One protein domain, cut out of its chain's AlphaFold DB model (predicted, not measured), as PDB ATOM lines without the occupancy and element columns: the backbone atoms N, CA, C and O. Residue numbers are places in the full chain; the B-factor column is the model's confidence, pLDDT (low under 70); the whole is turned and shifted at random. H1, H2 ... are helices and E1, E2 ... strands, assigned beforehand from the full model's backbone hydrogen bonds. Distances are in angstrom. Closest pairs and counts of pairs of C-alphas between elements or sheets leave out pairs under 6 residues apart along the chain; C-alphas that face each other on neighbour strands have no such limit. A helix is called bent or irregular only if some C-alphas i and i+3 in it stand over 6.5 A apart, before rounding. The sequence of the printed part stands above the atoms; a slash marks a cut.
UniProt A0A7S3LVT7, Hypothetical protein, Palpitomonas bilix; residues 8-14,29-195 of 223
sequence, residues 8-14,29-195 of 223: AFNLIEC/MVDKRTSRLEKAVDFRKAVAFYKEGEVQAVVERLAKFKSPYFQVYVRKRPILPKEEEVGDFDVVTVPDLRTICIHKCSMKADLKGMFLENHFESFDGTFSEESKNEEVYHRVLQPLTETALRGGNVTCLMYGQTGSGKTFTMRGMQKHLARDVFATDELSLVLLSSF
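AT A GLANCE: This is residues 8 to 14 and 29 to 195 of the 223 residues of the protein "Hypothetical protein" of Palpitomonas bilix (UniProt A0A7S3LVT7). Picture a loose, elongated body of two lobes in a row: at one end the long hairpin E3 and E4, with H2 packed on it and H1 near its turn; at the other end H5 and H6 crossing, with the short pair E1 and E6 beside them. Between the lobes lies the small pair E2 and E5, while H4 sits in a long loop off this middle. The printed part has 174 residues, with six named helices and six named strands in the order E1 H1 H2 H3 E2 H4 E3 E4 E5 H5 E6 H6; the class is mixed. E3 and E4 are antiparallel, the other two pairs parallel. The radius of gyration of the C-alphas is 19.9 A, and the spans are 68 by 36 by 25 A.

IN THESE COORDINATES: Find C-alpha 99 at (126.795, 179.545, 182.890); from there E3, residues 99 to 107, runs 25.6 A, and E4, residues 114 to 122, runs 26.5 A. Before them look for H1, residues 32 to 38, H2, residues 40 to 53 and 20.1 A long, H3, residues 55 to 59, E2, residues 73 to 75, and H4, residues 81 to 85. After them come E5, residues 125 to 127, H5, residues 133 to 149 and 21.4 A long, and E6, residues 154 to 158. H6, residues 166 to 182, runs 24.1 A to C-alpha 182 at (131.577, 147.217, 193.586). E1, residues 8 to 11, begins at (143.057, 158.468, 187.288).

HOW THE PARTS SIT: Start at the hairpin E3 and E4, where N 102 and O 119 are 2.8 A apart, within hydrogen-bond range. The closest C-alphas of H2 and E3 are Phe 43 and Cys 105, 6.6 A; those of H1 and E3 are Arg 36 and Cys 105, 6.7 A; those of H3 and E3 are Val 59 and Thr 99, 6.9 A. Outward, E5 comes nearest E3 at C-alphas 126 and 99, 6.4 A, and pairs with E2 through N 127 and O 74, 2.9 A. H4 touches no helix. H5 and H6 touch, the same way at a steep tilt of 49 degrees, closest at C-alphas 137 and 173, 5.4 A. H5 is only just irregular, with C-alphas 139 and 142 6.6 A apart, and has a kink of 47 degrees near residue 140. The closest C-alphas of H5 and E6 are 144 and 154, 6.1 A; E6 pairs with E1 through N 156 and O 8, 3.2 A. In H1, H2, H3, H4 and H6 every O i to N i+4 pair is within hydrogen-bond range; in H5, 10 of 13 are.

THE WHOLE: The C-alphas farthest apart, Asp 110 and Ser 188, are 69.0 A apart. Residues 15 to 28 are cut out, and C-alphas 14 and 29 are 27.3 A apart across the cut. The links H3 to E2 and H4 to E3 are long. Look for pLDDT under 70 at residues 8 to 14, 29 to 30, 32 and 53 to 54.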
ATOM      1  N   ALA A   8     142.080 157.553 186.710       42.84
ATOM      2  CA  ALA A   8     143.057 158.468 187.288       42.84
ATOM      3  C   ALA A   8     142.358 159.713 187.857       42.84
ATOM      4  O   ALA A   8     141.682 160.451 187.131       42.84
ATOM      5  N   PHE A   9     142.559 159.958 189.153       45.09
ATOM      6  CA  PHE A   9     142.197 161.204 189.827       45.09
ATOM      7  C   PHE A   9     143.471 161.988 190.116       45.09
ATOM      8  O   PHE A   9     144.218 161.618 191.015       45.09
ATOM      9  N   ASN A  10     143.710 163.076 189.385       36.81
ATOM     10  CA  ASN A  10     144.829 163.968 189.689       36.81
ATOM     11  C   ASN A  10     144.304 165.249 190.347       36.81
ATOM     12  O   ASN A  10     143.490 165.980 189.771       36.81
ATOM     13  N   LEU A  11     144.792 165.521 191.557       33.03
ATOM     14  CA  LEU A  11     144.727 166.837 192.183       33.03
ATOM     15  C   LEU A  11     145.892 167.659 191.643       33.03
ATOM     16  O   LEU A  11     147.046 167.342 191.905       33.03
ATOM     17  N   ILE A  12     145.589 168.716 190.894       34.44
ATOM     18  CA  ILE A  12     146.586 169.730 190.555       34.44
ATOM     19  C   ILE A  12     146.294 170.932 191.447       34.44
ATOM     20  O   ILE A  12     145.325 171.668 191.237       34.44
ATOM     21  N   GLU A  13     147.119 171.114 192.474       27.78
ATOM     22  CA  GLU A  13     147.184 172.368 193.213       27.78
ATOM     23  C   GLU A  13     148.070 173.332 192.427       27.78
ATOM     24  O   GLU A  13     149.288 173.205 192.402       27.78
ATOM     25  N   CYS A  14     147.445 174.277 191.727       28.39
ATOM     26  CA  CYS A  14     148.159 175.387 191.116       28.39
ATOM     27  C   CYS A  14     147.854 176.632 191.943       28.39
ATOM     28  O   CYS A  14     146.709 177.093 191.988       28.39
ATOM     29  N   MET A  29     147.313 203.511 196.325       44.06
ATOM     30  CA  MET A  29     146.862 202.148 196.090       44.06
ATOM     31  C   MET A  29     146.008 201.760 197.283       44.06
ATOM     32  O   MET A  29     146.468 201.113 198.221       44.06
ATOM     33  N   VAL A  30     144.763 202.234 197.278       55.00
ATOM     34  CA  VAL A  30     143.759 201.748 198.212       55.00
ATOM     35  C   VAL A  30     143.581 200.271 197.903       55.00
ATOM     36  O   VAL A  30     143.262 199.882 196.774       55.00
ATOM     37  N   ASP A  31     143.880 199.440 198.895       70.56
ATOM     38  CA  ASP A  31     143.763 198.001 198.777       70.56
ATOM     39  C   ASP A  31     142.340 197.635 198.315       70.56
ATOM     40  O   ASP A  31     141.340 197.981 198.951       70.56
ATOM     41  N   LYS A  32     142.245 196.940 197.172       68.31
ATOM     42  CA  LYS A  32     140.963 196.615 196.522       68.31
ATOM     43  C   LYS A  32     140.047 195.816 197.445       68.31
ATOM     44  O   LYS A  32     138.829 195.901 197.302       68.31
ATOM     45  N   ARG A  33     140.609 195.025 198.365       71.19
ATOM     46  CA  ARG A  33     139.834 194.274 199.357       71.19
ATOM     47  C   ARG A  33     139.230 195.216 200.397       71.19
ATOM     48  O   ARG A  33     138.033 195.128 200.649       71.19
ATOM     49  N   THR A  34     140.014 196.154 200.916       74.44
ATOM     50  CA  THR A  34     139.565 197.171 201.876       74.44
ATOM     51  C   THR A  34     138.400 197.993 201.314       74.44
ATOM     52  O   THR A  34     137.341 198.051 201.937       74.44
ATOM     53  N   SER A  35     138.505 198.504 200.080       73.69
ATOM     54  CA  SER A  35     137.395 199.249 199.454       73.69
ATOM     55  C   SER A  35     136.130 198.407 199.246       73.69
ATOM     56  O   SER A  35     135.016 198.923 199.347       73.69
ATOM     57  N   ARG A  36     136.275 197.108 198.945       74.31
ATOM     58  CA  ARG A  36     135.128 196.197 198.782       74.31
ATOM     59  C   ARG A  36     134.404 195.953 200.096       74.31
ATOM     60  O   ARG A  36     133.180 195.897 200.089       74.31
ATOM     61  N   LEU A  37     135.144 195.821 201.195       78.38
ATOM     62  CA  LEU A  37     134.570 195.616 202.522       78.38
ATOM     63  C   LEU A  37     133.878 196.887 203.033       78.38
ATOM     64  O   LEU A  37     132.747 196.813 203.507       78.38
ATOM     65  N   GLU A  38     134.484 198.063 202.843       82.00
ATOM     66  CA  GLU A  38     133.879 199.351 203.224       82.00
ATOM     67  C   GLU A  38     132.549 199.627 202.507       82.00
ATOM     68  O   GLU A  38     131.618 200.180 203.094       82.00
ATOM     69  N   LYS A  39     132.443 199.232 201.234       82.75
ATOM     70  CA  LYS A  39     131.239 199.399 200.403       82.75
ATOM     71  C   LYS A  39     130.423 198.114 200.251       82.75
ATOM     72  O   LYS A  39     129.566 198.032 199.371       82.75
ATOM     73  N   ALA A  40     130.645 197.117 201.110       83.56
ATOM     74  CA  ALA A  40     130.048 195.787 200.965       83.56
ATOM     75  C   ALA A  40     128.516 195.828 200.901       83.56
ATOM     76  O   ALA A  40     127.914 195.107 200.111       83.56
ATOM     77  N   VAL A  41     127.870 196.692 201.689       86.75
ATOM     78  CA  VAL A  41     126.403 196.831 201.695       86.75
ATOM     79  C   VAL A  41     125.876 197.272 200.329       86.75
ATOM     80  O   VAL A  41     124.886 196.721 199.846       86.75
ATOM     81  N   ASP A  42     126.541 198.235 199.694       87.69
ATOM     82  CA  ASP A  42     126.134 198.766 198.394       87.69
ATOM     83  C   ASP A  42     126.401 197.739 197.286       87.69
ATOM     84  O   ASP A  42     125.533 197.497 196.443       87.69
ATOM     85  N   PHE A  43     127.557 197.066 197.322       88.44
ATOM     86  CA  PHE A  43     127.874 195.992 196.381       88.44
ATOM     87  C   PHE A  43     126.907 194.812 196.498       88.44
ATOM     88  O   PHE A  43     126.425 194.328 195.477       88.44
ATOM     89  N   ARG A  44     126.555 194.379 197.715       87.62
ATOM     90  CA  ARG A  44     125.568 193.308 197.934       87.62
ATOM     91  C   ARG A  44     124.221 193.653 197.313       87.62
ATOM     92  O   ARG A  44     123.634 192.809 196.645       87.62
ATOM     93  N   LYS A  45     123.753 194.892 197.489       87.56
ATOM     94  CA  LYS A  45     122.507 195.367 196.867       87.56
ATOM     95  C   LYS A  45     122.603 195.366 195.344       87.56
ATOM     96  O   LYS A  45     121.673 194.910 194.690       87.56
ATOM     97  N   ALA A  46     123.720 195.830 194.782       85.31
ATOM     98  CA  ALA A  46     123.932 195.836 193.336       85.31
ATOM     99  C   ALA A  46     123.957 194.413 192.745       85.31
ATOM    100  O   ALA A  46     123.335 194.166 191.716       85.31
ATOM    101  N   VAL A  47     124.625 193.471 193.418       86.75
ATOM    102  CA  VAL A  47     124.649 192.054 193.022       86.75
ATOM    103  C   VAL A  47     123.254 191.436 193.116       86.75
ATOM    104  O   VAL A  47     122.824 190.779 192.173       86.75
ATOM    105  N   ALA A  48     122.525 191.666 194.214       85.31
ATOM    106  CA  ALA A  48     121.165 191.154 194.389       85.31
ATOM    107  C   ALA A  48     120.206 191.690 193.316       85.31
ATOM    108  O   ALA A  48     119.505 190.913 192.677       85.31
ATOM    109  N   PHE A  49     120.252 192.997 193.041       83.56
ATOM    110  CA  PHE A  49     119.462 193.614 191.978       83.56
ATOM    111  C   PHE A  49     119.770 193.002 190.607       83.56
ATOM    112  O   PHE A  49     118.868 192.739 189.816       83.56
ATOM    113  N   TYR A  50     121.047 192.728 190.328       78.44
ATOM    114  CA  TYR A  50     121.435 192.093 189.075       78.44
ATOM    115  C   TYR A  50     120.912 190.655 188.963       78.44
ATOM    116  O   TYR A  50     120.412 190.289 187.899       78.44
ATOM    117  N   LYS A  51     120.981 189.870 190.051       77.06
ATOM    118  CA  LYS A  51     120.468 188.487 190.121       77.06
ATOM    119  C   LYS A  51     118.984 188.395 189.734       77.06
ATOM    120  O   LYS A  51     118.594 187.421 189.103       77.06
ATOM    121  N   GLU A  52     118.181 189.401 190.078       73.62
ATOM    122  CA  GLU A  52     116.726 189.408 189.856       73.62
ATOM    123  C   GLU A  52     116.293 189.882 188.455       73.62
ATOM    124  O   GLU A  52     115.169 189.605 188.044       73.62
ATOM    125  N   GLY A  53     117.151 190.600 187.720       69.31
ATOM    126  CA  GLY A  53     116.746 191.323 186.506       69.31
ATOM    127  C   GLY A  53     117.214 190.709 185.185       69.31
ATOM    128  O   GLY A  53     116.426 190.173 184.410       69.31
ATOM    129  N   GLU A  54     118.502 190.863 184.871       68.31
ATOM    130  CA  GLU A  54     118.991 190.793 183.480       68.31
ATOM    131  C   GLU A  54     119.823 189.547 183.153       68.31
ATOM    132  O   GLU A  54     120.265 189.376 182.014       68.31
ATOM    133  N   VAL A  55     120.042 188.658 184.125       75.56
ATOM    134  CA  VAL A  55     120.981 187.537 183.961       75.56
ATOM    135  C   VAL A  55     120.546 186.598 182.832       75.56
ATOM    136  O   VAL A  55     121.370 186.191 182.017       75.56
ATOM    137  N   GLN A  56     119.244 186.318 182.726       74.31
ATOM    138  CA  GLN A  56     118.723 185.331 181.779       74.31
ATOM    139  C   GLN A  56     118.884 185.758 180.312       74.31
ATOM    140  O   GLN A  56     119.307 184.963 179.475       74.31
ATOM    141  N   ALA A  57     118.625 187.031 180.003       77.38
ATOM    142  CA  ALA A  57     118.740 187.553 178.640       77.38
ATOM    143  C   ALA A  57     120.195 187.567 178.135       77.38
ATOM    144  O   ALA A  57     120.439 187.453 176.931       77.38
ATOM    145  N   VAL A  58     121.169 187.711 179.041       78.50
ATOM    146  CA  VAL A  58     122.595 187.604 178.705       78.50
ATOM    147  C   VAL A  58     122.973 186.145 178.463       78.50
ATOM    148  O   VAL A  58     123.607 185.848 177.452       78.50
ATOM    149  N   VAL A  59     122.532 185.238 179.340       79.50
ATOM    150  CA  VAL A  59     122.786 183.790 179.240       79.50
ATOM    151  C   VAL A  59     122.315 183.228 177.897       79.50
ATOM    152  O   VAL A  59     123.054 182.495 177.243       79.50
ATOM    153  N   GLU A  60     121.133 183.628 177.427       79.31
ATOM    154  CA  GLU A  60     120.582 183.188 176.137       79.31
ATOM    155  C   GLU A  60     121.451 183.559 174.926       79.31
ATOM    156  O   GLU A  60     121.405 182.884 173.897       79.31
ATOM    157  N   ARG A  61     122.256 184.620 175.039       80.62
ATOM    158  CA  ARG A  61     123.112 185.129 173.957       80.62
ATOM    159  C   ARG A  61     124.529 184.562 173.997       80.62
ATOM    160  O   ARG A  61     125.285 184.784 173.050       80.62
ATOM    161  N   LEU A  62     124.912 183.860 175.064       80.75
ATOM    162  CA  LEU A  62     126.257 183.305 175.192       80.75
ATOM    163  C   LEU A  62     126.454 182.123 174.245       80.75
ATOM    164  O   LEU A  62     125.684 181.158 174.222       80.75
ATOM    165  N   ALA A  63     127.537 182.187 173.471       75.62
ATOM    166  CA  ALA A  63     127.955 181.082 172.630       75.62
ATOM    167  C   ALA A  63     128.407 179.904 173.505       75.62
ATOM    168  O   ALA A  63     129.218 180.050 174.419       75.62
ATOM    169  N   LYS A  64     127.888 178.715 173.200       73.69
ATOM    170  CA  LYS A  64     128.229 177.490 173.922       73.69
ATOM    171  C   LYS A  64     129.505 176.910 173.326       73.69
ATOM    172  O   LYS A  64     129.466 176.317 172.249       73.69
ATOM    173  N   PHE A  65     130.629 177.081 174.015       74.50
ATOM    174  CA  PHE A  65     131.826 176.313 173.697       74.50
ATOM    175  C   PHE A  65     131.573 174.845 174.049       74.50
ATOM    176  O   PHE A  65     131.111 174.538 175.146       74.50
ATOM    177  N   LYS A  66     131.848 173.943 173.106       82.81
ATOM    178  CA  LYS A  66     131.762 172.501 173.325       82.81
ATOM    179  C   LYS A  66     132.930 171.830 172.627       82.81
ATOM    180  O   LYS A  66     133.032 171.871 171.401       82.81
ATOM    181  N   SER A  67     133.803 171.215 173.412       86.62
ATOM    182  CA  SER A  67     134.896 170.401 172.893       86.62
ATOM    183  C   SER A  67     134.419 168.954 172.720       86.62
ATOM    184  O   SER A  67     133.695 168.448 173.577       86.62
ATOM    185  N   PRO A  68     134.803 168.255 171.637       84.62
ATOM    186  CA  PRO A  68     134.559 166.819 171.522       84.62
ATOM    187  C   PRO A  68     135.557 165.988 172.347       84.62
ATOM    188  O   PRO A  68     135.336 164.796 172.531       84.62
ATOM    189  N   TYR A  69     136.649 166.595 172.827       86.31
ATOM    190  CA  TYR A  69     137.764 165.882 173.461       86.31
ATOM    191  C   TYR A  69     137.728 165.914 174.988       86.31
ATOM    192  O   TYR A  69     138.238 165.007 175.639       86.31
ATOM    193  N   PHE A  70     137.165 166.969 175.571       89.62
ATOM    194  CA  PHE A  70     137.108 167.152 177.017       89.62
ATOM    195  C   PHE A  70     135.839 167.903 177.401       89.62
ATOM    196  O   PHE A  70     135.268 168.624 176.586       89.62
ATOM    197  N   GLN A  71     135.429 167.741 178.655       92.06
ATOM    198  CA  GLN A  71     134.321 168.484 179.241       92.06
ATOM    199  C   GLN A  71     134.832 169.284 180.435       92.06
ATOM    200  O   GLN A  71     135.626 168.778 181.231       92.06
ATOM    201  N   VAL A  72     134.374 170.525 180.561       93.44
ATOM    202  CA  VAL A  72     134.736 171.427 181.654       93.44
ATOM    203  C   VAL A  72     133.507 171.705 182.499       93.44
ATOM    204  O   VAL A  72     132.494 172.199 182.006       93.44
ATOM    205  N   TYR A  73     133.623 171.418 183.792       94.56
ATOM    206  CA  TYR A  73     132.586 171.700 184.773       94.56
ATOM    207  C   TYR A  73     133.092 172.694 185.811       94.56
ATOM    208  O   TYR A  73     134.249 172.624 186.229       94.56
ATOM    209  N   VAL A  74     132.214 173.586 186.268       95.38
ATOM    210  CA  VAL A  74     132.525 174.558 187.324       95.38
ATOM    211  C   VAL A  74     131.592 174.362 188.506       95.38
ATOM    212  O   VAL A  74     130.381 174.250 188.347       95.38
ATOM    213  N   ARG A  75     132.153 174.339 189.714       95.81
ATOM    214  CA  ARG A  75     131.387 174.230 190.954       95.81
ATOM    215  C   ARG A  75     131.626 175.442 191.837       95.81
ATOM    216  O   ARG A  75     132.758 175.690 192.250       95.81
ATOM    217  N   LYS A  76     130.551 176.152 192.169       96.00
ATOM    218  CA  LYS A  76     130.548 177.174 193.215       96.00
ATOM    219  C   LYS A  76     130.391 176.487 194.574       96.00
ATOM    220  O   LYS A  76     129.530 175.630 194.745       96.00
ATOM    221  N   ARG A  77     131.230 176.852 195.546       95.00
ATOM    222  CA  ARG A  77     131.051 176.441 196.947       95.00
ATOM    223  C   ARG A  77     130.233 177.493 197.708       95.00
ATOM    224  O   ARG A  77     130.316 178.668 197.346       95.00
ATOM    225  N   PRO A  78     129.509 177.112 198.773       94.56
ATOM    226  CA  PRO A  78     128.900 178.087 199.668       94.56
ATOM    227  C   PRO A  78     129.963 178.965 200.343       94.56
ATOM    228  O   PRO A  78     131.122 178.554 200.517       94.56
ATOM    229  N   ILE A  79     129.543 180.170 200.733       92.88
ATOM    230  CA  ILE A  79     130.314 181.025 201.636       92.88
ATOM    231  C   ILE A  79     130.418 180.333 202.998       92.88
ATOM    232  O   ILE A  79     129.465 179.712 203.475       92.88
ATOM    233  N   LEU A  80     131.606 180.354 203.592       92.00
ATOM    234  CA  LEU A  80     131.841 179.755 204.900       92.00
ATOM    235  C   LEU A  80     131.491 180.764 206.002       92.00
ATOM    236  O   LEU A  80     131.744 181.954 205.818       92.00
ATOM    237  N   PRO A  81     131.036 180.319 207.188       93.25
ATOM    238  CA  PRO A  81     130.690 181.228 208.288       93.25
ATOM    239  C   PRO A  81     131.823 182.197 208.662       93.25
ATOM    240  O   PRO A  81     131.604 183.385 208.860       93.25
ATOM    241  N   LYS A  82     133.072 181.714 208.646       92.12
ATOM    242  CA  LYS A  82     134.262 182.536 208.906       92.12
ATOM    243  C   LYS A  82     134.464 183.657 207.875       92.12
ATOM    244  O   LYS A  82     135.065 184.676 208.190       92.12
ATOM    245  N   GLU A  83     134.019 183.464 206.637       91.00
ATOM    246  CA  GLU A  83     134.098 184.489 205.588       91.00
ATOM    247  C   GLU A  83     133.028 185.562 205.823       91.00
ATOM    248  O   GLU A  83     133.321 186.754 205.751       91.00
ATOM    249  N   GLU A  84     131.820 185.149 206.213       90.06
ATOM    250  CA  GLU A  84     130.740 186.070 206.586       90.06
ATOM    251  C   GLU A  84     131.106 186.926 207.808       90.06
ATOM    252  O   GLU A  84     130.843 188.128 207.814       90.06
ATOM    253  N   GLU A  85     131.769 186.340 208.811       90.06
ATOM    254  CA  GLU A  85     132.266 187.043 210.006       90.06
ATOM    255  C   GLU A  85     133.255 188.168 209.667       90.06
ATOM    256  O   GLU A  85     133.267 189.211 210.321       90.06
ATOM    257  N   VAL A  86     134.070 187.979 208.625       88.50
ATOM    258  CA  VAL A  86     135.033 188.983 208.136       88.50
ATOM    259  C   VAL A  86     134.357 190.007 207.207       88.50
ATOM    260  O   VAL A  86     134.968 190.997 206.806       88.50
ATOM    261  N   GLY A  87     133.069 189.824 206.908       85.69
ATOM    262  CA  GLY A  87     132.275 190.712 206.065       85.69
ATOM    263  C   GLY A  87     132.358 190.401 204.570       85.69
ATOM    264  O   GLY A  87     131.777 191.150 203.774       85.69
ATOM    265  N   ASP A  88     133.019 189.302 204.185       88.75
ATOM    266  CA  ASP A  88     133.011 188.825 202.804       88.75
ATOM    267  C   ASP A  88     131.573 188.476 202.382       88.75
ATOM    268  O   ASP A  88     130.670 188.258 203.195       88.75
ATOM    269  N   PHE A  89     131.324 188.513 201.077       90.06
ATOM    270  CA  PHE A  89     130.000 188.288 200.516       90.06
ATOM    271  C   PHE A  89     130.084 187.611 199.156       90.06
ATOM    272  O   PHE A  89     131.107 187.663 198.472       90.06
ATOM    273  N   ASP A  90     128.985 186.975 198.768       92.06
ATOM    274  CA  ASP A  90     128.898 186.244 197.514       92.06
ATOM    275  C   ASP A  90     128.928 187.186 196.299       92.06
ATOM    276  O   ASP A  90     128.056 188.040 196.122       92.06
ATOM    277  N   VAL A  91     129.936 186.994 195.449       92.06
ATOM    278  CA  VAL A  91     130.149 187.731 194.193       92.06
ATOM    279  C   VAL A  91     130.035 186.833 192.963       92.06
ATOM    280  O   VAL A  91     130.414 187.240 191.867       92.06
ATOM    281  N   VAL A  92     129.534 185.607 193.115       93.06
ATOM    282  CA  VAL A  92     129.427 184.640 192.022       93.06
ATOM    283  C   VAL A  92     127.987 184.162 191.906       93.06
ATOM    284  O   VAL A  92     127.418 183.627 192.848       93.06
ATOM    285  N   THR A  93     127.394 184.286 190.727       92.31
ATOM    286  CA  THR A  93     126.042 183.783 190.454       92.31
ATOM    287  C   THR A  93     126.110 182.620 189.482       92.31
ATOM    288  O   THR A  93     126.839 182.675 188.496       92.31
ATOM    289  N   VAL A  94     125.332 181.574 189.741       93.00
ATOM    290  CA  VAL A  94     125.141 180.451 188.818       93.00
ATOM    291  C   VAL A  94     123.704 180.536 188.296       93.00
ATOM    292  O   VAL A  94     122.803 180.043 188.969       93.00
ATOM    293  N   PRO A  95     123.454 181.244 187.175       90.56
ATOM    294  CA  PRO A  95     122.096 181.449 186.669       90.56
ATOM    295  C   PRO A  95     121.422 180.183 186.149       90.56
ATOM    296  O   PRO A  95     120.210 180.039 186.269       90.56
ATOM    297  N   ASP A  96     122.189 179.280 185.544       90.12
ATOM    298  CA  ASP A  96     121.672 178.046 184.968       90.12
ATOM    299  C   ASP A  96     122.695 176.909 185.100       90.12
ATOM    300  O   ASP A  96     123.701 177.031 185.799       90.12
ATOM    301  N   LEU A  97     122.434 175.788 184.422       91.25
ATOM    302  CA  LEU A  97     123.252 174.576 184.480       91.25
ATOM    303  C   LEU A  97     124.550 174.630 183.664       91.25
ATOM    304  O   LEU A  97     125.228 173.599 183.597       91.25
ATOM    305  N   ARG A  98     124.877 175.748 183.000       91.44
ATOM    306  CA  ARG A  98     126.051 175.873 182.116       91.44
ATOM    307  C   ARG A  98     126.819 177.178 182.267       91.44
ATOM    308  O   ARG A  98     127.973 177.232 181.852       91.44
ATOM    309  N   THR A  99     126.226 178.207 182.843       91.62
ATOM    310  CA  THR A  99     126.795 179.545 182.890       91.62
ATOM    311  C   THR A  99     127.094 179.954 184.323       91.62
ATOM    312  O   THR A  99     126.379 179.612 185.265       91.62
ATOM    313  N   ILE A 100     128.180 180.705 184.482       92.62
ATOM    314  CA  ILE A 100     128.549 181.389 185.716       92.62
ATOM    315  C   ILE A 100     128.706 182.879 185.426       92.62
ATOM    316  O   ILE A 100     129.158 183.274 184.351       92.62
ATOM    317  N   CYS A 101     128.329 183.707 186.391       91.94
ATOM    318  CA  CYS A 101     128.513 185.146 186.360       91.94
ATOM    319  C   CYS A 101     129.399 185.564 187.534       91.94
ATOM    320  O   CYS A 101     129.105 185.244 188.687       91.94
ATOM    321  N   ILE A 102     130.484 186.273 187.244       92.94
ATOM    322  CA  ILE A 102     131.403 186.821 188.237       92.94
ATOM    323  C   ILE A 102     131.159 188.326 188.329       92.94
ATOM    324  O   ILE A 102     131.349 189.059 187.357       92.94
ATOM    325  N   HIS A 103     130.772 188.784 189.516       90.88
ATOM    326  CA  HIS A 103     130.471 190.178 189.811       90.88
ATOM    327  C   HIS A 103     131.716 190.903 190.318       90.88
ATOM    328  O   HIS A 103     132.017 190.943 191.517       90.88
ATOM    329  N   LYS A 104     132.474 191.507 189.406       89.50
ATOM    330  CA  LYS A 104     133.673 192.264 189.760       89.50
ATOM    331  C   LYS A 104     133.281 193.608 190.370       89.50
ATOM    332  O   LYS A 104     133.011 194.593 189.687       89.50
ATOM    333  N   CYS A 105     133.302 193.630 191.697       86.69
ATOM    334  CA  CYS A 105     133.056 194.800 192.529       86.69
ATOM    335  C   CYS A 105     134.286 195.723 192.521       86.69
ATOM    336  O   CYS A 105     135.337 195.365 193.075       86.69
ATOM    337  N   SER A 106     134.179 196.880 191.860       85.56
ATOM    338  CA  SER A 106     135.283 197.837 191.701       85.56
ATOM    339  C   SER A 106     134.842 199.281 191.948       85.56
ATOM    340  O   SER A 106     133.670 199.634 191.817       85.56
ATOM    341  N   MET A 107     135.810 200.126 192.297       81.81
ATOM    342  CA  MET A 107     135.636 201.575 192.372       81.81
ATOM    343  C   MET A 107     136.117 202.210 191.068       81.81
ATOM    344  O   MET A 107     137.089 201.744 190.471       81.81
ATOM    345  N   LYS A 108     135.445 203.273 190.626       82.25
ATOM    346  CA  LYS A 108     135.919 204.139 189.542       82.25
ATOM    347  C   LYS A 108     137.268 204.751 189.929       82.25
ATOM    348  O   LYS A 108     137.593 204.852 191.110       82.25
ATOM    349  N   ALA A 109     138.029 205.202 188.932       80.75
ATOM    350  CA  ALA A 109     139.340 205.825 189.145       80.75
ATOM    351  C   ALA A 109     139.282 207.057 190.072       80.75
ATOM    352  O   ALA A 109     140.253 207.369 190.748       80.75
ATOM    353  N   ASP A 110     138.126 207.724 190.152       80.25
ATOM    354  CA  ASP A 110     137.891 208.849 191.063       80.25
ATOM    355  C   ASP A 110     137.680 208.444 192.537       80.25
ATOM    356  O   ASP A 110     137.532 209.325 193.383       80.25
ATOM    357  N   LEU A 111     137.627 207.138 192.839       74.62
ATOM    358  CA  LEU A 111     137.307 206.531 194.141       74.62
ATOM    359  C   LEU A 111     135.963 206.976 194.754       74.62
ATOM    360  O   LEU A 111     135.657 206.641 195.898       74.62
ATOM    361  N   LYS A 112     135.131 207.700 194.000       75.00
ATOM    362  CA  LYS A 112     133.838 208.235 194.448       75.00
ATOM    363  C   LYS A 112     132.678 207.407 193.920       75.00
ATOM    364  O   LYS A 112     131.676 207.250 194.611       75.00
ATOM    365  N   GLY A 113     132.808 206.879 192.705       78.94
ATOM    366  CA  GLY A 113     131.802 206.013 192.103       78.94
ATOM    367  C   GLY A 113     132.106 204.535 192.305       78.94
ATOM    368  O   GLY A 113     133.224 204.086 192.077       78.94
ATOM    369  N   MET A 114     131.086 203.761 192.651       83.50
ATOM    370  CA  MET A 114     131.128 202.301 192.613       83.50
ATOM    371  C   MET A 114     130.636 201.800 191.249       83.50
ATOM    372  O   MET A 114     129.743 202.415 190.661       83.50
ATOM    373  N   PHE A 115     131.186 200.698 190.739       83.62
ATOM    374  CA  PHE A 115     130.619 199.998 189.586       83.62
ATOM    375  C   PHE A 115     130.740 198.477 189.710       83.62
ATOM    376  O   PHE A 115     131.636 197.947 190.374       83.62
ATOM    377  N   LEU A 116     129.806 197.788 189.058       86.44
ATOM    378  CA  LEU A 116     129.759 196.337 188.972       86.44
ATOM    379  C   LEU A 116     130.043 195.928 187.529       86.44
ATOM    380  O   LEU A 116     129.295 196.292 186.625       86.44
ATOM    381  N   GLU A 117     131.135 195.205 187.314       88.94
ATOM    382  CA  GLU A 117     131.463 194.623 186.012       88.94
ATOM    383  C   GLU A 117     131.125 193.129 186.056       88.94
ATOM    384  O   GLU A 117     131.689 192.379 186.853       88.94
ATOM    385  N   ASN A 118     130.154 192.706 185.245       89.69
ATOM    386  CA  ASN A 118     129.654 191.333 185.237       89.69
ATOM    387  C   ASN A 118     130.320 190.547 184.111       89.69
ATOM    388  O   ASN A 118     130.110 190.845 182.935       89.69
ATOM    389  N   HIS A 119     131.099 189.533 184.473       90.19
ATOM    390  CA  HIS A 119     131.740 188.637 183.517       90.19
ATOM    391  C   HIS A 119     130.973 187.328 183.446       90.19
ATOM    392  O   HIS A 119     130.737 186.691 184.472       90.19
ATOM    393  N   PHE A 120     130.595 186.932 182.239       90.19
ATOM    394  CA  PHE A 120     129.851 185.712 181.988       90.19
ATOM    395  C   PHE A 120     130.716 184.705 181.270       90.19
ATOM    396  O   PHE A 120     131.314 185.033 180.250       90.19
ATOM    397  N   GLU A 121     130.707 183.476 181.764       89.81
ATOM    398  CA  GLU A 121     131.429 182.374 181.145       89.81
ATOM    399  C   GLU A 121     130.529 181.146 181.061       89.81
ATOM    400  O   GLU A 121     129.740 180.871 181.970       89.81
ATOM    401  N   SER A 122     130.635 180.417 179.951       90.88
ATOM    402  CA  SER A 122     129.850 179.209 179.688       90.88
ATOM    403  C   SER A 122     130.735 177.970 179.639       90.88
ATOM    404  O   SER A 122     131.811 177.979 179.047       90.88
ATOM    405  N   PHE A 123     130.234 176.893 180.233       92.06
ATOM    406  CA  PHE A 123     130.914 175.616 180.422       92.06
ATOM    407  C   PHE A 123     130.011 174.444 179.998       92.06
ATOM    408  O   PHE A 123     128.827 174.615 179.681       92.06
ATOM    409  N   ASP A 124     130.548 173.222 180.016       92.94
ATOM    410  CA  ASP A 124     129.753 172.018 179.751       92.94
ATOM    411  C   ASP A 124     128.738 171.756 180.868       92.94
ATOM    412  O   ASP A 124     127.637 171.257 180.602       92.94
ATOM    413  N   GLY A 125     129.066 172.169 182.095       93.69
ATOM    414  CA  GLY A 125     128.117 172.227 183.192       93.69
ATOM    415  C   GLY A 125     128.574 173.077 184.374       93.69
ATOM    416  O   GLY A 125     129.764 173.233 184.641       93.69
ATOM    417  N   THR A 126     127.609 173.593 185.121       95.50
ATOM    418  CA  THR A 126     127.819 174.313 186.377       95.50
ATOM    419  C   THR A 126     127.048 173.655 187.519       95.50
ATOM    420  O   THR A 126     126.039 172.966 187.312       95.50
ATOM    421  N   PHE A 127     127.564 173.864 188.727       96.75
ATOM    422  CA  PHE A 127     127.000 173.426 189.999       96.75
ATOM    423  C   PHE A 127     126.969 174.617 190.956       96.75
ATOM    424  O   PHE A 127     127.992 175.291 191.133       96.75
ATOM    425  N   SER A 128     125.808 174.881 191.553       95.81
ATOM    426  CA  SER A 128     125.636 175.961 192.525       95.81
ATOM    427  C   SER A 128     126.148 175.544 193.905       95.81
ATOM    428  O   SER A 128     126.539 174.397 194.139       95.81
ATOM    429  N   GLU A 129     126.116 176.482 194.843       94.44
ATOM    430  CA  GLU A 129     126.391 176.247 196.258       94.44
ATOM    431  C   GLU A 129     125.465 175.194 196.898       94.44
ATOM    432  O   GLU A 129     125.841 174.584 197.899       94.44
ATOM    433  N   GLU A 130     124.291 174.952 196.310       94.94
ATOM    434  CA  GLU A 130     123.307 173.971 196.779       94.94
ATOM    435  C   GLU A 130     123.573 172.560 196.226       94.94
ATOM    436  O   GLU A 130     123.069 171.567 196.763       94.94
ATOM    437  N   SER A 131     124.388 172.445 195.171       95.69
ATOM    438  CA  SER A 131     124.675 171.169 194.518       95.69
ATOM    439  C   SER A 131     125.446 170.217 195.434       95.69
ATOM    440  O   SER A 131     126.565 170.481 195.905       95.69
ATOM    441  N   LYS A 132     124.865 169.033 195.631       95.75
ATOM    442  CA  LYS A 132     125.435 167.952 196.444       95.75
ATOM    443  C   LYS A 132     126.485 167.165 195.661       95.75
ATOM    444  O   LYS A 132     126.457 167.100 194.437       95.75
ATOM    445  N   ASN A 133     127.388 166.494 196.380       94.38
ATOM    446  CA  ASN A 133     128.409 165.636 195.761       94.38
ATOM    447  C   ASN A 133     127.806 164.512 194.905       94.38
ATOM    448  O   ASN A 133     128.407 164.135 193.907       94.38
ATOM    449  N   GLU A 134     126.626 164.017 195.275       95.44
ATOM    450  CA  GLU A 134     125.879 163.020 194.504       95.44
ATOM    451  C   GLU A 134     125.461 163.557 193.127       95.44
ATOM    452  O   GLU A 134     125.662 162.891 192.118       95.44
ATOM    453  N   GLU A 135     124.972 164.799 193.053       95.94
ATOM    454  CA  GLU A 135     124.622 165.434 191.776       95.94
ATOM    455  C   GLU A 135     125.860 165.605 190.881       95.94
ATOM    456  O   GLU A 135     125.822 165.307 189.685       95.94
ATOM    457  N   VAL A 136     126.980 166.039 191.472       95.12
ATOM    458  CA  VAL A 136     128.262 166.169 190.764       95.12
ATOM    459  C   VAL A 136     128.729 164.809 190.244       95.12
ATOM    460  O   VAL A 136     129.134 164.702 189.089       95.12
ATOM    461  N   TYR A 137     128.618 163.759 191.060       95.00
ATOM    462  CA  TYR A 137     128.939 162.395 190.654       95.00
ATOM    463  C   TYR A 137     128.100 161.950 189.449       95.00
ATOM    464  O   TYR A 137     128.670 161.557 188.433       95.00
ATOM    465  N   HIS A 138     126.772 162.076 189.519       95.62
ATOM    466  CA  HIS A 138     125.873 161.645 188.447       95.62
ATOM    467  C   HIS A 138     126.107 162.391 187.129       95.62
ATOM    468  O   HIS A 138     126.066 161.793 186.057       95.62
ATOM    469  N   ARG A 139     126.381 163.700 187.184       94.81
ATOM    470  CA  ARG A 139     126.570 164.518 185.975       94.81
ATOM    471  C   ARG A 139     127.973 164.428 185.374       94.81
ATOM    472  O   ARG A 139     128.108 164.680 184.178       94.81
ATOM    473  N   VAL A 140     128.996 164.123 186.175       93.31
ATOM    474  CA  VAL A 140     130.403 164.131 185.735       93.31
ATOM    475  C   VAL A 140     130.990 162.727 185.687       93.31
ATOM    476  O   VAL A 140     131.479 162.303 184.645       93.31
ATOM    477  N   LEU A 141     130.976 162.003 186.807       91.56
ATOM    478  CA  LEU A 141     131.713 160.746 186.933       91.56
ATOM    479  C   LEU A 141     130.934 159.514 186.511       91.56
ATOM    480  O   LEU A 141     131.562 158.581 186.028       91.56
ATOM    481  N   GLN A 142     129.614 159.471 186.672       92.81
ATOM    482  CA  GLN A 142     128.845 158.290 186.285       92.81
ATOM    483  C   GLN A 142     129.027 157.943 184.788       92.81
ATOM    484  O   GLN A 142     129.394 156.803 184.504       92.81
ATOM    485  N   PRO A 143     128.934 158.890 183.827       92.50
ATOM    486  CA  PRO A 143     129.193 158.587 182.414       92.50
ATOM    487  C   PRO A 143     130.637 158.136 182.138       92.50
ATOM    488  O   PRO A 143     130.892 157.310 181.257       92.50
ATOM    489  N   LEU A 144     131.601 158.664 182.902       90.62
ATOM    490  CA  LEU A 144     133.005 158.249 182.819       90.62
ATOM    491  C   LEU A 144     133.196 156.838 183.385       90.62
ATOM    492  O   LEU A 144     133.941 156.048 182.817       90.62
ATOM    493  N   THR A 145     132.482 156.497 184.453       88.62
ATOM    494  CA  THR A 145     132.489 155.164 185.069       88.62
ATOM    495  C   THR A 145     131.924 154.133 184.101       88.62
ATOM    496  O   THR A 145     132.550 153.105 183.872       88.62
ATOM    497  N   GLU A 146     130.803 154.433 183.444       89.25
ATOM    498  CA  GLU A 146     130.238 153.570 182.400       89.25
ATOM    499  C   GLU A 146     131.204 153.374 181.224       89.25
ATOM    500  O   GLU A 146     131.348 152.267 180.710       89.25
ATOM    501  N   THR A 147     131.897 154.438 180.807       89.44
ATOM    502  CA  THR A 147     132.942 154.348 179.776       89.44
ATOM    503  C   THR A 147     134.102 153.463 180.228       89.44
ATOM    504  O   THR A 147     134.575 152.634 179.449       89.44
ATOM    505  N   ALA A 148     134.533 153.602 181.484       87.06
ATOM    506  CA  ALA A 148     135.586 152.783 182.065       87.06
ATOM    507  C   ALA A 148     135.189 151.304 182.074       87.06
ATOM    508  O   ALA A 148     135.917 150.490 181.520       87.06
ATOM    509  N   LEU A 149     133.997 150.965 182.572       85.00
ATOM    510  CA  LEU A 149     133.487 149.586 182.609       85.00
ATOM    511  C   LEU A 149     133.431 148.920 181.220       85.00
ATOM    512  O   LEU A 149     133.576 147.706 181.109       85.00
ATOM    513  N   ARG A 150     133.285 149.702 180.140       86.94
ATOM    514  CA  ARG A 150     133.261 149.204 178.750       86.94
ATOM    515  C   ARG A 150     134.632 149.036 178.089       86.94
ATOM    516  O   ARG A 150     134.680 148.660 176.921       86.94
ATOM    517  N   GLY A 151     135.736 149.328 178.770       82.88
ATOM    518  CA  GLY A 151     137.092 149.212 178.197       82.88
ATOM    519  C   GLY A 151     137.808 150.540 177.997       82.88
ATOM    520  O   GLY A 151     138.932 150.542 177.501       82.88
ATOM    521  N   GLY A 152     137.166 151.663 178.316       85.50
ATOM    522  CA  GLY A 152     137.724 152.990 178.084       85.50
ATOM    523  C   GLY A 152     138.701 153.439 179.168       85.50
ATOM    524  O   GLY A 152     138.572 153.083 180.337       85.50
ATOM    525  N   ASN A 153     139.640 154.304 178.784       86.38
ATOM    526  CA  ASN A 153     140.468 155.052 179.728       86.38
ATOM    527  C   ASN A 153     139.804 156.396 180.022       86.38
ATOM    528  O   ASN A 153     139.458 157.129 179.093       86.38
ATOM    529  N   VAL A 154     139.646 156.729 181.303       88.00
ATOM    530  CA  VAL A 154     139.012 157.980 181.729       88.00
ATOM    531  C   VAL A 154     139.866 158.704 182.760       88.00
ATOM    532  O   VAL A 154     140.450 158.097 183.658       88.00
ATOM    533  N   THR A 155     139.895 160.029 182.646       88.69
ATOM    534  CA  THR A 155     140.642 160.901 183.553       88.69
ATOM    535  C   THR A 155     139.728 162.013 184.036       88.69
ATOM    536  O   THR A 155     139.099 162.699 183.229       88.69
ATOM    537  N   CYS A 156     139.674 162.217 185.352       89.81
ATOM    538  CA  CYS A 156     138.962 163.334 185.965       89.81
ATOM    539  C   CYS A 156     139.961 164.209 186.721       89.81
ATOM    540  O   CYS A 156     140.672 163.742 187.614       89.81
ATOM    541  N   LEU A 157     140.012 165.489 186.351       90.12
ATOM    542  CA  LEU A 157     140.889 166.476 186.969       90.12
ATOM    543  C   LEU A 157     140.063 167.445 187.805       90.12
ATOM    544  O   LEU A 157     138.977 167.861 187.403       90.12
ATOM    545  N   MET A 158     140.608 167.843 188.951       88.44
ATOM    546  CA  MET A 158     140.043 168.922 189.757       88.44
ATOM    547  C   MET A 158     141.032 170.063 189.858       88.44
ATOM    548  O   MET A 158     142.181 169.866 190.247       88.44
ATOM    549  N   TYR A 159     140.548 171.262 189.551       89.94
ATOM    550  CA  TYR A 159     141.347 172.475 189.533       89.94
ATOM    551  C   TYR A 159     140.710 173.568 190.393       89.94
ATOM    552  O   TYR A 159     139.490 173.644 190.535       89.94
ATOM    553  N   GLY A 160     141.552 174.416 190.980       86.88
ATOM    554  CA  GLY A 160     141.139 175.580 191.757       86.88
ATOM    555  C   GLY A 160     142.093 175.892 192.907       86.88
ATOM    556  O   GLY A 160     142.946 175.081 193.265       86.88
ATOM    557  N   GLN A 161     141.916 177.059 193.519       86.44
ATOM    558  CA  GLN A 161     142.732 177.504 194.652       86.44
ATOM    559  C   GLN A 161     142.553 176.640 195.914       86.44
ATOM    560  O   GLN A 161     141.604 175.856 196.046       86.44
ATOM    561  N   THR A 162     143.451 176.792 196.883       85.75
ATOM    562  CA  THR A 162     143.291 176.205 198.221       85.75
ATOM    563  C   THR A 162     142.003 176.711 198.876       85.75
ATOM    564  O   THR A 162     141.634 177.880 198.759       85.75
ATOM    565  N   GLY A 163     141.256 175.800 199.505       86.38
ATOM    566  CA  GLY A 163     139.951 176.107 200.100       86.38
ATOM    567  C   GLY A 163     138.776 176.204 199.114       86.38
ATOM    568  O   GLY A 163     137.663 176.483 199.545       86.38
ATOM    569  N   SER A 164     138.955 175.942 197.809       88.56
ATOM    570  CA  SER A 164     137.840 175.960 196.837       88.56
ATOM    571  C   SER A 164     136.918 174.732 196.890       88.56
ATOM    572  O   SER A 164     135.874 174.722 196.248       88.56
ATOM    573  N   GLY A 165     137.278 173.694 197.654       90.56
ATOM    574  CA  GLY A 165     136.464 172.481 197.803       90.56
ATOM    575  C   GLY A 165     136.844 171.311 196.885       90.56
ATOM    576  O   GLY A 165     136.067 170.361 196.775       90.56
ATOM    577  N   LYS A 166     138.040 171.323 196.270       89.56
ATOM    578  CA  LYS A 166     138.573 170.199 195.466       89.56
ATOM    579  C   LYS A 166     138.517 168.870 196.229       89.56
ATOM    580  O   LYS A 166     137.786 167.961 195.850       89.56
ATOM    581  N   THR A 167     139.199 168.794 197.374       88.88
ATOM    582  CA  THR A 167     139.278 167.587 198.215       88.88
ATOM    583  C   THR A 167     137.910 167.140 198.731       88.88
ATOM    584  O   THR A 167     137.628 165.944 198.791       88.88
ATOM    585  N   PHE A 168     137.032 168.092 199.068       91.88
ATOM    586  CA  PHE A 168     135.655 167.807 199.485       91.88
ATOM    587  C   PHE A 168     134.857 167.120 198.368       91.88
ATOM    588  O   PHE A 168     134.184 166.117 198.610       91.88
ATOM    589  N   THR A 169     134.970 167.638 197.142       92.00
ATOM    590  CA  THR A 169     134.306 167.083 195.956       92.00
ATOM    591  C   THR A 169     134.867 165.705 195.615       92.00
ATOM    592  O   THR A 169     134.098 164.758 195.471       92.00
ATOM    593  N   MET A 170     136.196 165.568 195.568       90.94
ATOM    594  CA  MET A 170     136.883 164.315 195.247       90.94
ATOM    595  C   MET A 170     136.504 163.179 196.182       90.94
ATOM    596  O   MET A 170     136.079 162.127 195.713       90.94
ATOM    597  N   ARG A 171     136.574 163.400 197.497       90.38
ATOM    598  CA  ARG A 171     136.218 162.368 198.478       90.38
ATOM    599  C   ARG A 171     134.759 161.936 198.360       90.38
ATOM    600  O   ARG A 171     134.461 160.757 198.517       90.38
ATOM    601  N   GLY A 172     133.843 162.872 198.108       91.12
ATOM    602  CA  GLY A 172     132.431 162.542 197.899       91.12
ATOM    603  C   GLY A 172     132.230 161.675 196.662       91.12
ATOM    604  O   GLY A 172     131.599 160.627 196.726       91.12
ATOM    605  N   MET A 173     132.835 162.089 195.557       90.25
ATOM    606  CA  MET A 173     132.771 161.384 194.287       90.25
ATOM    607  C   MET A 173     133.396 159.983 194.330       90.25
ATOM    608  O   MET A 173     132.798 159.043 193.819       90.25
ATOM    609  N   GLN A 174     134.537 159.814 195.001       90.00
ATOM    610  CA  GLN A 174     135.178 158.508 195.196       90.00
ATOM    611  C   GLN A 174     134.282 157.523 195.959       90.00
ATOM    612  O   GLN A 174     134.251 156.345 195.621       90.00
ATOM    613  N   LYS A 175     133.517 157.994 196.956       91.62
ATOM    614  CA  LYS A 175     132.566 157.140 197.690       91.62
ATOM    615  C   LYS A 175     131.460 156.606 196.782       91.62
ATOM    616  O   LYS A 175     131.142 155.422 196.852       91.62
ATOM    617  N   HIS A 176     130.886 157.467 195.944       91.25
ATOM    618  CA  HIS A 176     129.856 157.060 194.985       91.25
ATOM    619  C   HIS A 176     130.426 156.134 193.905       91.25
ATOM    620  O   HIS A 176     129.828 155.100 193.626       91.25
ATOM    621  N   LEU A 177     131.619 156.444 193.388       90.62
ATOM    622  CA  LEU A 177     132.318 155.593 192.426       90.62
ATOM    623  C   LEU A 177     132.564 154.190 192.987       90.62
ATOM    624  O   LEU A 177     132.242 153.209 192.330       90.62
ATOM    625  N   ALA A 178     133.114 154.087 194.199       90.62
ATOM    626  CA  ALA A 178     133.380 152.797 194.824       90.62
ATOM    627  C   ALA A 178     132.090 151.977 194.966       90.62
ATOM    628  O   ALA A 178     132.075 150.804 194.610       90.62
ATOM    629  N   ARG A 179     130.992 152.600 195.420       90.12
ATOM    630  CA  ARG A 179     129.689 151.931 195.515       90.12
ATOM    631  C   ARG A 179     129.261 151.342 194.170       90.12
ATOM    632  O   ARG A 179     128.872 150.185 194.131       90.12
ATOM    633  N   ASP A 180     129.329 152.124 193.099       88.62
ATOM    634  CA  ASP A 180     128.816 151.703 191.794       88.62
ATOM    635  C   ASP A 180     129.739 150.663 191.126       88.62
ATOM    636  O   ASP A 180     129.252 149.701 190.538       88.62
ATOM    637  N   VAL A 181     131.062 150.789 191.284       88.19
ATOM    638  CA  VAL A 181     132.047 149.813 190.779       88.19
ATOM    639  C   VAL A 181     131.944 148.471 191.507       88.19
ATOM    640  O   VAL A 181     132.055 147.431 190.871       88.19
ATOM    641  N   PHE A 182     131.721 148.464 192.823       87.88
ATOM    642  CA  PHE A 182     131.577 147.217 193.586       87.88
ATOM    643  C   PHE A 182     130.154 146.640 193.565       87.88
ATOM    644  O   PHE A 182     129.947 145.539 194.067       87.88
ATOM    645  N   ALA A 183     129.176 147.355 193.003       88.50
ATOM    646  CA  ALA A 183     127.816 146.852 192.820       88.50
ATOM    647  C   ALA A 183     127.641 146.027 191.534       88.50
ATOM    648  O   ALA A 183     126.593 145.406 191.363       88.50
ATOM    649  N   THR A 184     128.620 146.038 190.624       82.50
ATOM    650  CA  THR A 184     128.579 145.228 189.402       82.50
ATOM    651  C   THR A 184     129.262 143.877 189.605       82.50
ATOM    652  O   THR A 184     130.390 143.802 190.088       82.50
ATOM    653  N   ASP A 185     128.594 142.807 189.174       80.75
ATOM    654  CA  ASP A 185     129.151 141.449 189.141       80.75
ATOM    655  C   ASP A 185     130.026 141.205 187.890       80.75
ATOM    656  O   ASP A 185     130.584 140.124 187.707       80.75
ATOM    657  N   GLU A 186     130.149 142.198 187.002       77.25
ATOM    658  CA  GLU A 186     130.859 142.078 185.720       77.25
ATOM    659  C   GLU A 186     132.389 142.142 185.862       77.25
ATOM    660  O   GLU A 186     133.119 141.804 184.926       77.25
ATOM    661  N   LEU A 187     132.900 142.574 187.020       78.62
ATOM    662  CA  LEU A 187     134.329 142.783 187.251       78.62
ATOM    663  C   LEU A 187     134.949 141.631 188.045       78.62
ATOM    664  O   LEU A 187     134.573 141.359 189.180       78.62
ATOM    665  N   SER A 188     135.983 141.001 187.484       78.06
ATOM    666  CA  SER A 188     136.732 139.938 188.170       78.06
ATOM    667  C   SER A 188     137.828 140.455 189.109       78.06
ATOM    668  O   SER A 188     138.267 139.733 189.999       78.06
ATOM    669  N   LEU A 189     138.337 141.669 188.870       83.19
ATOM    670  CA  LEU A 189     139.424 142.275 189.638       83.19
ATOM    671  C   LEU A 189     139.328 143.800 189.572       83.19
ATOM    672  O   LEU A 189     139.218 144.369 188.488       83.19
ATOM    673  N   VAL A 190     139.451 144.450 190.728       85.25
ATOM    674  CA  VAL A 190     139.585 145.906 190.844       85.25
ATOM    675  C   VAL A 190     140.929 146.202 191.496       85.25
ATOM    676  O   VAL A 190     141.208 145.724 192.593       85.25
ATOM    677  N   LEU A 191     141.767 146.976 190.808       86.81
ATOM    678  CA  LEU A 191     143.048 147.447 191.324       86.81
ATOM    679  C   LEU A 191     142.935 148.933 191.651       86.81
ATOM    680  O   LEU A 191     142.402 149.708 190.859       86.81
ATOM    681  N   LEU A 192     143.450 149.322 192.813       87.25
ATOM    682  CA  LEU A 192     143.518 150.708 193.254       87.25
ATOM    683  C   LEU A 192     144.980 151.083 193.457       87.25
ATOM    684  O   LEU A 192     145.711 150.377 194.145       87.25
ATOM    685  N   SER A 193     145.377 152.217 192.896       87.56
ATOM    686  CA  SER A 193     146.626 152.895 193.222       87.56
ATOM    687  C   SER A 193     146.315 154.308 193.707       87.56
ATOM    688  O   SER A 193     145.334 154.927 193.287       87.56
ATOM    689  N   SER A 194     147.128 154.816 194.629       86.94
ATOM    690  CA  SER A 194     147.012 156.183 195.124       86.94
ATOM    691  C   SER A 194     148.406 156.736 195.350       86.94
ATOM    692  O   SER A 194     149.217 156.110 196.022       86.94
ATOM    693  N   PHE A 195     148.685 157.892 194.762       88.75
ATOM    694  CA  PHE A 195     149.978 158.545 194.867       88.75
ATOM    695  C   PHE A 195     149.802 160.059 194.960       88.75
ATOM    696  O   PHE A 195     148.792 160.612 194.518       88.75
TER     697      PHE A 195